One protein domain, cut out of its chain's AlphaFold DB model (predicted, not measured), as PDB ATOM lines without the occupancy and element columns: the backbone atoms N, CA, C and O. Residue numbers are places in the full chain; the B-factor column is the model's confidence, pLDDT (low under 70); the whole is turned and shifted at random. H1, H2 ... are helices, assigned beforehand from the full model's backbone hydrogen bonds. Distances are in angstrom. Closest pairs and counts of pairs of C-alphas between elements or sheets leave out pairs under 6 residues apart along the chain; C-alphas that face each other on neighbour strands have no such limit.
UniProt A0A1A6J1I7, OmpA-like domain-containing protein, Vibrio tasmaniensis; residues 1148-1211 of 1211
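This is residues 1148 to 1211 of the 1211 residues of the protein "OmpA-like domain-containing protein" of Vibrio tasmaniensis (UniProt A0A1A6J1I7). Four short helices are strung out, with H1 and H3 crossing about at right angles in the middle, H2 near the last residue of H1 at one end, and H4 near H3 at the other. The last residues of H4 and the chain's last residue, 1206 to 1211, stick out. The printed part has 64 residues with four named helices, in the order H1, H2, H3, H4, and no named strand; its class is all helix. It is only just compact, close to loose, with a radius of gyration of the C-alphas of 12.5 A, and spans 33 by 24 by 18 A.

H1 is residues 1150 to 1160, 15.6 A from first to last C-alpha, and begins with C-alpha 1150 at (40.380, 44.170, -5.125). H2 is residues 1166 to 1172, 10.1 A. H3 is residues 1182 to 1189, 10.7 A. H4, the longest by residues, is 1199 to 1210, 15.9 A, and ends with C-alpha 1210 at (21.663, 29.303, -17.750).

H1 and H3 touch, about perpendicular at 77 degrees; their closest C-alphas, of Ala 1157 and Gln 1185, are 5.0 A apart. H1 and H2 are close but not clearly touching, 6.9 A between the C-alphas of Leu 1160 and Tyr 1169, at a steep tilt of 48 degrees, opposite ways. H3 and H4 are close but not clearly touching, 6.6 A between the C-alphas of Trp 1187 and Arg 1201, at a shallow tilt of 24 degrees, opposite ways. H4 is apart from H1 and H2, and H2 is apart from H3. In H1, H2, H3 and H4 every O i to N i+4 pair is within hydrogen-bond range.

The two C-alphas farthest apart, of Glu 1175 and Glu 1210, are 35.2 A apart. The printed part has no cut and no long link. The mean pLDDT of the printed part is 73.8; 21 residues are under 70, among them 1164 to 1168 and 1205 to 1211.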
ATOM      1  N   LYS A1148      35.419  46.183  -5.500       84.12
ATOM      2  CA  LYS A1148      35.566  47.496  -4.860       84.12
ATOM      3  C   LYS A1148      36.899  47.610  -4.118       84.12
ATOM      4  O   LYS A1148      37.557  48.639  -4.239       84.12
ATOM      5  N   TYR A1149      37.322  46.546  -3.429       86.81
ATOM      6  CA  TYR A1149      38.565  46.488  -2.648       86.81
ATOM      7  C   TYR A1149      39.459  45.332  -3.104       86.81
ATOM      8  O   TYR A1149      39.834  44.468  -2.318       86.81
ATOM      9  N   LYS A1150      39.773  45.306  -4.407       85.56
ATOM     10  CA  LYS A1150      40.380  44.170  -5.125       85.56
ATOM     11  C   LYS A1150      41.456  43.403  -4.344       85.56
ATOM     12  O   LYS A1150      41.400  42.180  -4.325       85.56
ATOM     13  N   GLU A1151      42.428  44.088  -3.749       86.19
ATOM     14  CA  GLU A1151      43.540  43.440  -3.036       86.19
ATOM     15  C   GLU A1151      43.064  42.668  -1.796       86.19
ATOM     16  O   GLU A1151      43.376  41.484  -1.660       86.19
ATOM     17  N   ASP A1152      42.237  43.296  -0.957       85.56
ATOM     18  CA  ASP A1152      41.721  42.708   0.281       85.56
ATOM     19  C   ASP A1152      40.778  41.527   0.009       85.56
ATOM     20  O   ASP A1152      40.868  40.486   0.663       85.56
ATOM     21  N   GLU A1153      39.880  41.653  -0.977       86.75
ATOM     22  CA  GLU A1153      38.899  40.594  -1.267       86.75
ATOM     23  C   GLU A1153      39.565  39.359  -1.883       86.75
ATOM     24  O   GLU A1153      39.179  38.226  -1.595       86.75
ATOM     25  N   VAL A1154      40.581  39.574  -2.725       88.19
ATOM     26  CA  VAL A1154      41.339  38.488  -3.353       88.19
ATOM     27  C   VAL A1154      42.183  37.748  -2.320       88.19
ATOM     28  O   VAL A1154      42.219  36.518  -2.348       88.19
ATOM     29  N   GLU A1155      42.838  38.461  -1.403       86.88
ATOM     30  CA  GLU A1155      43.632  37.830  -0.347       86.88
ATOM     31  C   GLU A1155      42.747  37.029   0.617       86.88
ATOM     32  O   GLU A1155      43.033  35.867   0.906       86.88
ATOM     33  N   ALA A1156      41.607  37.590   1.023       85.31
ATOM     34  CA  ALA A1156      40.641  36.883   1.855       85.31
ATOM     35  C   ALA A1156      40.082  35.621   1.169       85.31
ATOM     36  O   ALA A1156      39.934  34.577   1.806       85.31
ATOM     37  N   ALA A1157      39.813  35.681  -0.140       87.12
ATOM     38  CA  ALA A1157      39.336  34.522  -0.897       87.12
ATOM     39  C   ALA A1157      40.396  33.412  -0.980       87.12
ATOM     40  O   ALA A1157      40.065  32.236  -0.846       87.12
ATOM     41  N   LYS A1158      41.677  33.770  -1.142       86.69
ATOM     42  CA  LYS A1158      42.789  32.804  -1.126       86.69
ATOM     43  C   LYS A1158      42.936  32.109   0.219       86.69
ATOM     44  O   LYS A1158      43.238  30.921   0.252       86.69
ATOM     45  N   GLN A1159      42.768  32.845   1.314       83.88
ATOM     46  CA  GLN A1159      42.850  32.282   2.659       83.88
ATOM     47  C   GLN A1159      41.720  31.280   2.903       83.88
ATOM     48  O   GLN A1159      41.992  30.177   3.365       83.88
ATOM     49  N   LEU A1160      40.487  31.618   2.507       81.44
ATOM     50  CA  LEU A1160      39.332  30.723   2.637       81.44
ATOM     51  C   LEU A1160      39.438  29.471   1.759       81.44
ATOM     52  O   LEU A1160      39.129  28.382   2.227       81.44
ATOM     53  N   ASN A1161      39.939  29.592   0.526       84.00
ATOM     54  CA  ASN A1161      40.085  28.452  -0.388       84.00
ATOM     55  C   ASN A1161      41.162  27.433   0.038       84.00
ATOM     56  O   ASN A1161      41.236  26.358  -0.549       84.00
ATOM     57  N   LYS A1162      42.018  27.757   1.018       80.75
ATOM     58  CA  LYS A1162      43.009  26.819   1.582       80.75
ATOM     59  C   LYS A1162      42.433  25.921   2.681       80.75
ATOM     60  O   LYS A1162      43.126  25.005   3.119       80.75
ATOM     61  N   LEU A1163      41.222  26.210   3.150       80.12
ATOM     62  CA  LEU A1163      40.549  25.472   4.214       80.12
ATOM     63  C   LEU A1163      39.818  24.279   3.589       80.12
ATOM     64  O   LEU A1163      39.103  24.444   2.604       80.12
ATOM     65  N   ASN A1164      40.012  23.081   4.141       61.44
ATOM     66  CA  ASN A1164      39.540  21.834   3.525       61.44
ATOM     67  C   ASN A1164      38.345  21.215   4.259       61.44
ATOM     68  O   ASN A1164      37.780  20.229   3.787       61.44
ATOM     69  N   THR A1165      37.972  21.759   5.417       63.69
ATOM     70  CA  THR A1165      36.870  21.248   6.237       63.69
ATOM     71  C   THR A1165      35.941  22.366   6.699       63.69
ATOM     72  O   THR A1165      36.371  23.494   6.949       63.69
ATOM     73  N   ASP A1166      34.661  22.036   6.877       55.88
ATOM     74  CA  ASP A1166      33.644  22.978   7.366       55.88
ATOM     75  C   ASP A1166      33.994  23.551   8.751       55.88
ATOM     76  O   ASP A1166      33.664  24.697   9.061       55.88
ATOM     77  N   LEU A1167      34.715  22.773   9.571       61.91
ATOM     78  CA  LEU A1167      35.192  23.184  10.893       61.91
ATOM     79  C   LEU A1167      36.283  24.265  10.790       61.91
ATOM     80  O   LEU A1167      36.189  25.308  11.434       61.91
ATOM     81  N   GLU A1168      37.276  24.060   9.918       69.94
ATOM     82  CA  GLU A1168      38.331  25.046   9.651       69.94
ATOM     83  C   GLU A1168      37.751  26.350   9.094       69.94
ATOM     84  O   GLU A1168      38.172  27.437   9.498       69.94
ATOM     85  N   TYR A1169      36.749  26.244   8.215       70.38
ATOM     86  CA  TYR A1169      36.020  27.383   7.663       70.38
ATOM     87  C   TYR A1169      35.269  28.163   8.753       70.38
ATOM     88  O   TYR A1169      35.330  29.396   8.801       70.38
ATOM     89  N   ALA A1170      34.587  27.470   9.668       62.94
ATOM     90  CA  ALA A1170      33.846  28.090  10.766       62.94
ATOM     91  C   ALA A1170      34.751  28.840  11.763       62.94
ATOM     92  O   ALA A1170      34.355  29.896  12.272       62.94
ATOM     93  N   ASP A1171      35.960  28.334  12.003       72.00
ATOM     94  CA  ASP A1171      36.920  28.943  12.926       72.00
ATOM     95  C   ASP A1171      37.673  30.121  12.286       72.00
ATOM     96  O   ASP A1171      37.693  31.217  12.851       72.00
ATOM     97  N   HIS A1172      38.190  29.960  11.064       68.25
ATOM     98  CA  HIS A1172      39.008  30.990  10.403       68.25
ATOM     99  C   HIS A1172      38.176  32.115   9.768       68.25
ATOM    100  O   HIS A1172      38.643  33.250   9.663       68.25
ATOM    101  N   SER A1173      36.915  31.866   9.389       63.59
ATOM    102  CA  SER A1173      36.041  32.914   8.823       63.59
ATOM    103  C   SER A1173      35.725  34.055   9.800       63.59
ATOM    104  O   SER A1173      35.247  35.114   9.376       63.59
ATOM    105  N   LYS A1174      35.977  33.858  11.103       70.00
ATOM    106  CA  LYS A1174      35.828  34.879  12.152       70.00
ATOM    107  C   LYS A1174      37.025  35.830  12.233       70.00
ATOM    108  O   LYS A1174      36.862  36.946  12.715       70.00
ATOM    109  N   GLU A1175      38.194  35.415  11.747       69.94
ATOM    110  CA  GLU A1175      39.444  36.188  11.797       69.94
ATOM    111  C   GLU A1175      39.649  37.062  10.547       69.94
ATOM    112  O   GLU A1175      40.397  38.041  10.564       69.94
ATOM    113  N   ILE A1176      38.936  36.751   9.462       71.31
ATOM    114  CA  ILE A1176      39.021  37.471   8.192       71.31
ATOM    115  C   ILE A1176      38.189  38.758   8.249       71.31
ATOM    116  O   ILE A1176      36.959  38.743   8.316       71.31
ATOM    117  N   LYS A1177      38.884  39.897   8.159       68.25
ATOM    118  CA  LYS A1177      38.293  41.242   8.246       68.25
ATOM    119  C   LYS A1177      37.408  41.603   7.046       68.25
ATOM    120  O   LYS A1177      36.448  42.353   7.204       68.25
ATOM    121  N   PHE A1178      37.728  41.084   5.860       67.62
ATOM    122  CA  PHE A1178      36.983  41.331   4.628       67.62
ATOM    123  C   PHE A1178      36.390  40.021   4.117       67.62
ATOM    124  O   PHE A1178      37.122  39.179   3.615       67.62
ATOM    125  N   LYS A1179      35.078  39.817   4.258       74.12
ATOM    126  CA  LYS A1179      34.437  38.575   3.804       74.12
ATOM    127  C   LYS A1179      34.181  38.641   2.294       74.12
ATOM    128  O   LYS A1179      33.312  39.410   1.881       74.12
ATOM    129  N   PRO A1180      34.905  37.866   1.467       79.38
ATOM    130  CA  PRO A1180      34.710  37.883   0.027       79.38
ATOM    131  C   PRO A1180      33.403  37.172  -0.321       79.38
ATOM    132  O   PRO A1180      33.043  36.162   0.295       79.38
ATOM    133  N   HIS A1181      32.707  37.669  -1.342       83.88
ATOM    134  CA  HIS A1181      31.506  37.012  -1.848       83.88
ATOM    135  C   HIS A1181      31.824  35.581  -2.303       83.88
ATOM    136  O   HIS A1181      32.893  35.322  -2.861       83.88
ATOM    137  N   ILE A1182      30.892  34.643  -2.114       80.75
ATOM    138  CA  ILE A1182      31.106  33.223  -2.443       80.75
ATOM    139  C   ILE A1182      31.482  33.010  -3.917       80.75
ATOM    140  O   ILE A1182      32.299  32.153  -4.245       80.75
ATOM    141  N   ASN A1183      30.958  33.860  -4.802       83.94
ATOM    142  CA  ASN A1183      31.301  33.844  -6.222       83.94
ATOM    143  C   ASN A1183      32.777  34.167  -6.463       83.94
ATOM    144  O   ASN A1183      33.369  33.584  -7.361       83.94
ATOM    145  N   LEU A1184      33.392  35.039  -5.656       85.94
ATOM    146  CA  LEU A1184      34.825  35.324  -5.745       85.94
ATOM    147  C   LEU A1184      35.658  34.126  -5.273       85.94
ATOM    148  O   LEU A1184      36.661  33.806  -5.900       85.94
ATOM    149  N   GLN A1185      35.225  33.423  -4.222       82.56
ATOM    150  CA  GLN A1185      35.897  32.210  -3.734       82.56
ATOM    151  C   GLN A1185      35.897  31.110  -4.806       82.56
ATOM    152  O   GLN A1185      36.960  30.616  -5.185       82.56
ATOM    153  N   LYS A1186      34.724  30.827  -5.392       82.69
ATOM    154  CA  LYS A1186      34.573  29.907  -6.534       82.69
ATOM    155  C   LYS A1186      35.365  30.370  -7.761       82.69
ATOM    156  O   LYS A1186      36.015  29.571  -8.418       82.69
ATOM    157  N   TRP A1187      35.383  31.670  -8.050       85.06
ATOM    158  CA  TRP A1187      36.175  32.227  -9.151       85.06
ATOM    159  C   TRP A1187      37.683  31.998  -8.960       85.06
ATOM    160  O   TRP A1187      38.418  31.726  -9.917       85.06
ATOM    161  N   MET A1188      38.157  32.115  -7.719       85.19
ATOM    162  CA  MET A1188      39.563  31.979  -7.342       85.19
ATOM    163  C   MET A1188      40.007  30.523  -7.159       85.19
ATOM    164  O   MET A1188      41.201  30.267  -7.277       85.19
ATOM    165  N   SER A1189      39.099  29.560  -6.951       82.06
ATOM    166  CA  SER A1189      39.466  28.136  -6.824       82.06
ATOM    167  C   SER A1189      40.037  27.555  -8.123       82.06
ATOM    168  O   SER A1189      40.883  26.669  -8.084       82.06
ATOM    169  N   TYR A1190      39.648  28.107  -9.279       79.62
ATOM    170  CA  TYR A1190      40.216  27.728 -10.574       79.62
ATOM    171  C   TYR A1190      41.648  28.245 -10.790       79.62
ATOM    172  O   TYR A1190      42.419  27.626 -11.521       79.62
ATOM    173  N   LYS A1191      42.002  29.412 -10.224       76.06
ATOM    174  CA  LYS A1191      43.338  30.023 -10.368       76.06
ATOM    175  C   LYS A1191      43.584  31.123  -9.330       76.06
ATOM    176  O   LYS A1191      42.793  32.058  -9.229       76.06
ATOM    177  N   ASP A1192      44.771  31.121  -8.721       71.69
ATOM    178  CA  ASP A1192      45.215  32.077  -7.683       71.69
ATOM    179  C   ASP A1192      45.337  33.555  -8.118       71.69
ATOM    180  O   ASP A1192      45.734  34.414  -7.326       71.69
ATOM    181  N   HIS A1193      45.020  33.887  -9.370       74.62
ATOM    182  CA  HIS A1193      45.086  35.250  -9.894       74.62
ATOM    183  C   HIS A1193      43.699  35.734 -10.335       74.62
ATOM    184  O   HIS A1193      42.970  35.039 -11.057       74.62
ATOM    185  N   PHE A1194      43.373  36.960  -9.926       71.12
ATOM    186  CA  PHE A1194      42.203  37.712 -10.369       71.12
ATOM    187  C   PHE A1194      42.514  38.376 -11.727       71.12
ATOM    188  O   PHE A1194      43.596  38.937 -11.866       71.12
ATOM    189  N   ASP A1195      41.592  38.310 -12.698       65.75
ATOM    190  CA  ASP A1195      41.705  38.785 -14.105       65.75
ATOM    191  C   ASP A1195      42.269  37.832 -15.186       65.75
ATOM    192  O   ASP A1195      42.931  38.257 -16.130       65.75
ATOM    193  N   SER A1196      41.913  36.542 -15.165       63.56
ATOM    194  CA  SER A1196      41.962  35.729 -16.398       63.56
ATOM    195  C   SER A1196      40.628  35.030 -16.650       63.56
ATOM    196  O   SER A1196      40.268  34.135 -15.880       63.56
ATOM    197  N   LEU A1197      39.908  35.441 -17.700       68.00
ATOM    198  CA  LEU A1197      38.744  34.740 -18.263       68.00
ATOM    199  C   LEU A1197      39.244  33.485 -18.994       68.00
ATOM    200  O   LEU A1197      39.479  33.503 -20.197       68.00
ATOM    201  N   LEU A1198      39.529  32.436 -18.225       73.19
ATOM    202  CA  LEU A1198      39.816  31.098 -18.745       73.19
ATOM    203  C   LEU A1198      38.497  30.349 -18.938       73.19
ATOM    204  O   LEU A1198      37.514  30.693 -18.287       73.19
ATOM    205  N   GLU A1199      38.513  29.315 -19.774       75.62
ATOM    206  CA  GLU A1199      37.343  28.512 -20.162       75.62
ATOM    207  C   GLU A1199      36.486  28.105 -18.952       75.62
ATOM    208  O   GLU A1199      35.348  28.529 -18.865       75.62
ATOM    209  N   ALA A1200      37.080  27.535 -17.897       73.88
ATOM    210  CA  ALA A1200      36.348  27.156 -16.677       73.88
ATOM    211  C   ALA A1200      35.607  28.307 -15.952       73.88
ATOM    212  O   ALA A1200      34.616  28.085 -15.261       73.88
ATOM    213  N   ARG A1201      36.085  29.555 -16.062       76.94
ATOM    214  CA  ARG A1201      35.402  30.736 -15.496       76.94
ATOM    215  C   ARG A1201      34.327  31.275 -16.438       76.94
ATOM    216  O   ARG A1201      33.387  31.898 -15.957       76.94
ATOM    217  N   ILE A1202      34.487  31.059 -17.743       71.06
ATOM    218  CA  ILE A1202      33.459  31.329 -18.751       71.06
ATOM    219  C   ILE A1202      32.333  30.314 -18.568       71.06
ATOM    220  O   ILE A1202      31.216  30.745 -18.342       71.06
ATOM    221  N   ASP A1203      32.648  29.022 -18.455       72.06
ATOM    222  CA  ASP A1203      31.688  27.958 -18.142       72.06
ATOM    223  C   ASP A1203      30.955  28.233 -16.824       72.06
ATOM    224  O   ASP A1203      29.756  28.007 -16.709       72.06
ATOM    225  N   MET A1204      31.652  28.769 -15.814       71.25
ATOM    226  CA  MET A1204      31.013  29.175 -14.562       71.25
ATOM    227  C   MET A1204      30.040  30.344 -14.767       71.25
ATOM    228  O   MET A1204      28.958  30.329 -14.186       71.25
ATOM    229  N   ILE A1205      30.397  31.343 -15.580       68.81
ATOM    230  CA  ILE A1205      29.476  32.430 -15.937       68.81
ATOM    231  C   ILE A1205      28.294  31.882 -16.728       68.81
ATOM    232  O   ILE A1205      27.169  32.205 -16.376       68.81
ATOM    233  N   ASP A1206      28.535  31.044 -17.731       64.31
ATOM    234  CA  ASP A1206      27.499  30.457 -18.576       64.31
ATOM    235  C   ASP A1206      26.551  29.602 -17.724       64.31
ATOM    236  O   ASP A1206      25.344  29.805 -17.770       64.31
ATOM    237  N   SER A1207      27.078  28.797 -16.795       61.12
ATOM    238  CA  SER A1207      26.264  28.047 -15.829       61.12
ATOM    239  C   SER A1207      25.435  28.942 -14.901       61.12
ATOM    240  O   SER A1207      24.368  28.540 -14.457       61.12
ATOM    241  N   TRP A1208      25.904  30.147 -14.571       57.28
ATOM    242  CA  TRP A1208      25.168  31.112 -13.740       57.28
ATOM    243  C   TRP A1208      24.200  31.988 -14.532       57.28
ATOM    244  O   TRP A1208      23.486  32.795 -13.945       57.28
ATOM    245  N   VAL A1209      24.265  31.913 -15.855       50.56
ATOM    246  CA  VAL A1209      23.380  32.616 -16.781       50.56
ATOM    247  C   VAL A1209      22.293  31.669 -17.287       50.56
ATOM    248  O   VAL A1209      21.183  32.118 -17.551       50.56
ATOM    249  N   GLU A1210      22.604  30.377 -17.411       42.44
ATOM    250  CA  GLU A1210      21.663  29.303 -17.750       42.44
ATOM    251  C   GLU A1210      20.788  28.862 -16.560       42.44
ATOM    252  O   GLU A1210      19.662  28.408 -16.779       42.44
ATOM    253  N   ASN A1211      21.279  29.023 -15.323       32.91
ATOM    254  CA  ASN A1211      20.522  28.852 -14.072       32.91
ATOM    255  C   ASN A1211      20.009  30.195 -13.557       32.91
ATOM    256  O   ASN A1211      18.849  30.231 -13.097       32.91
TER     257      ASN A1211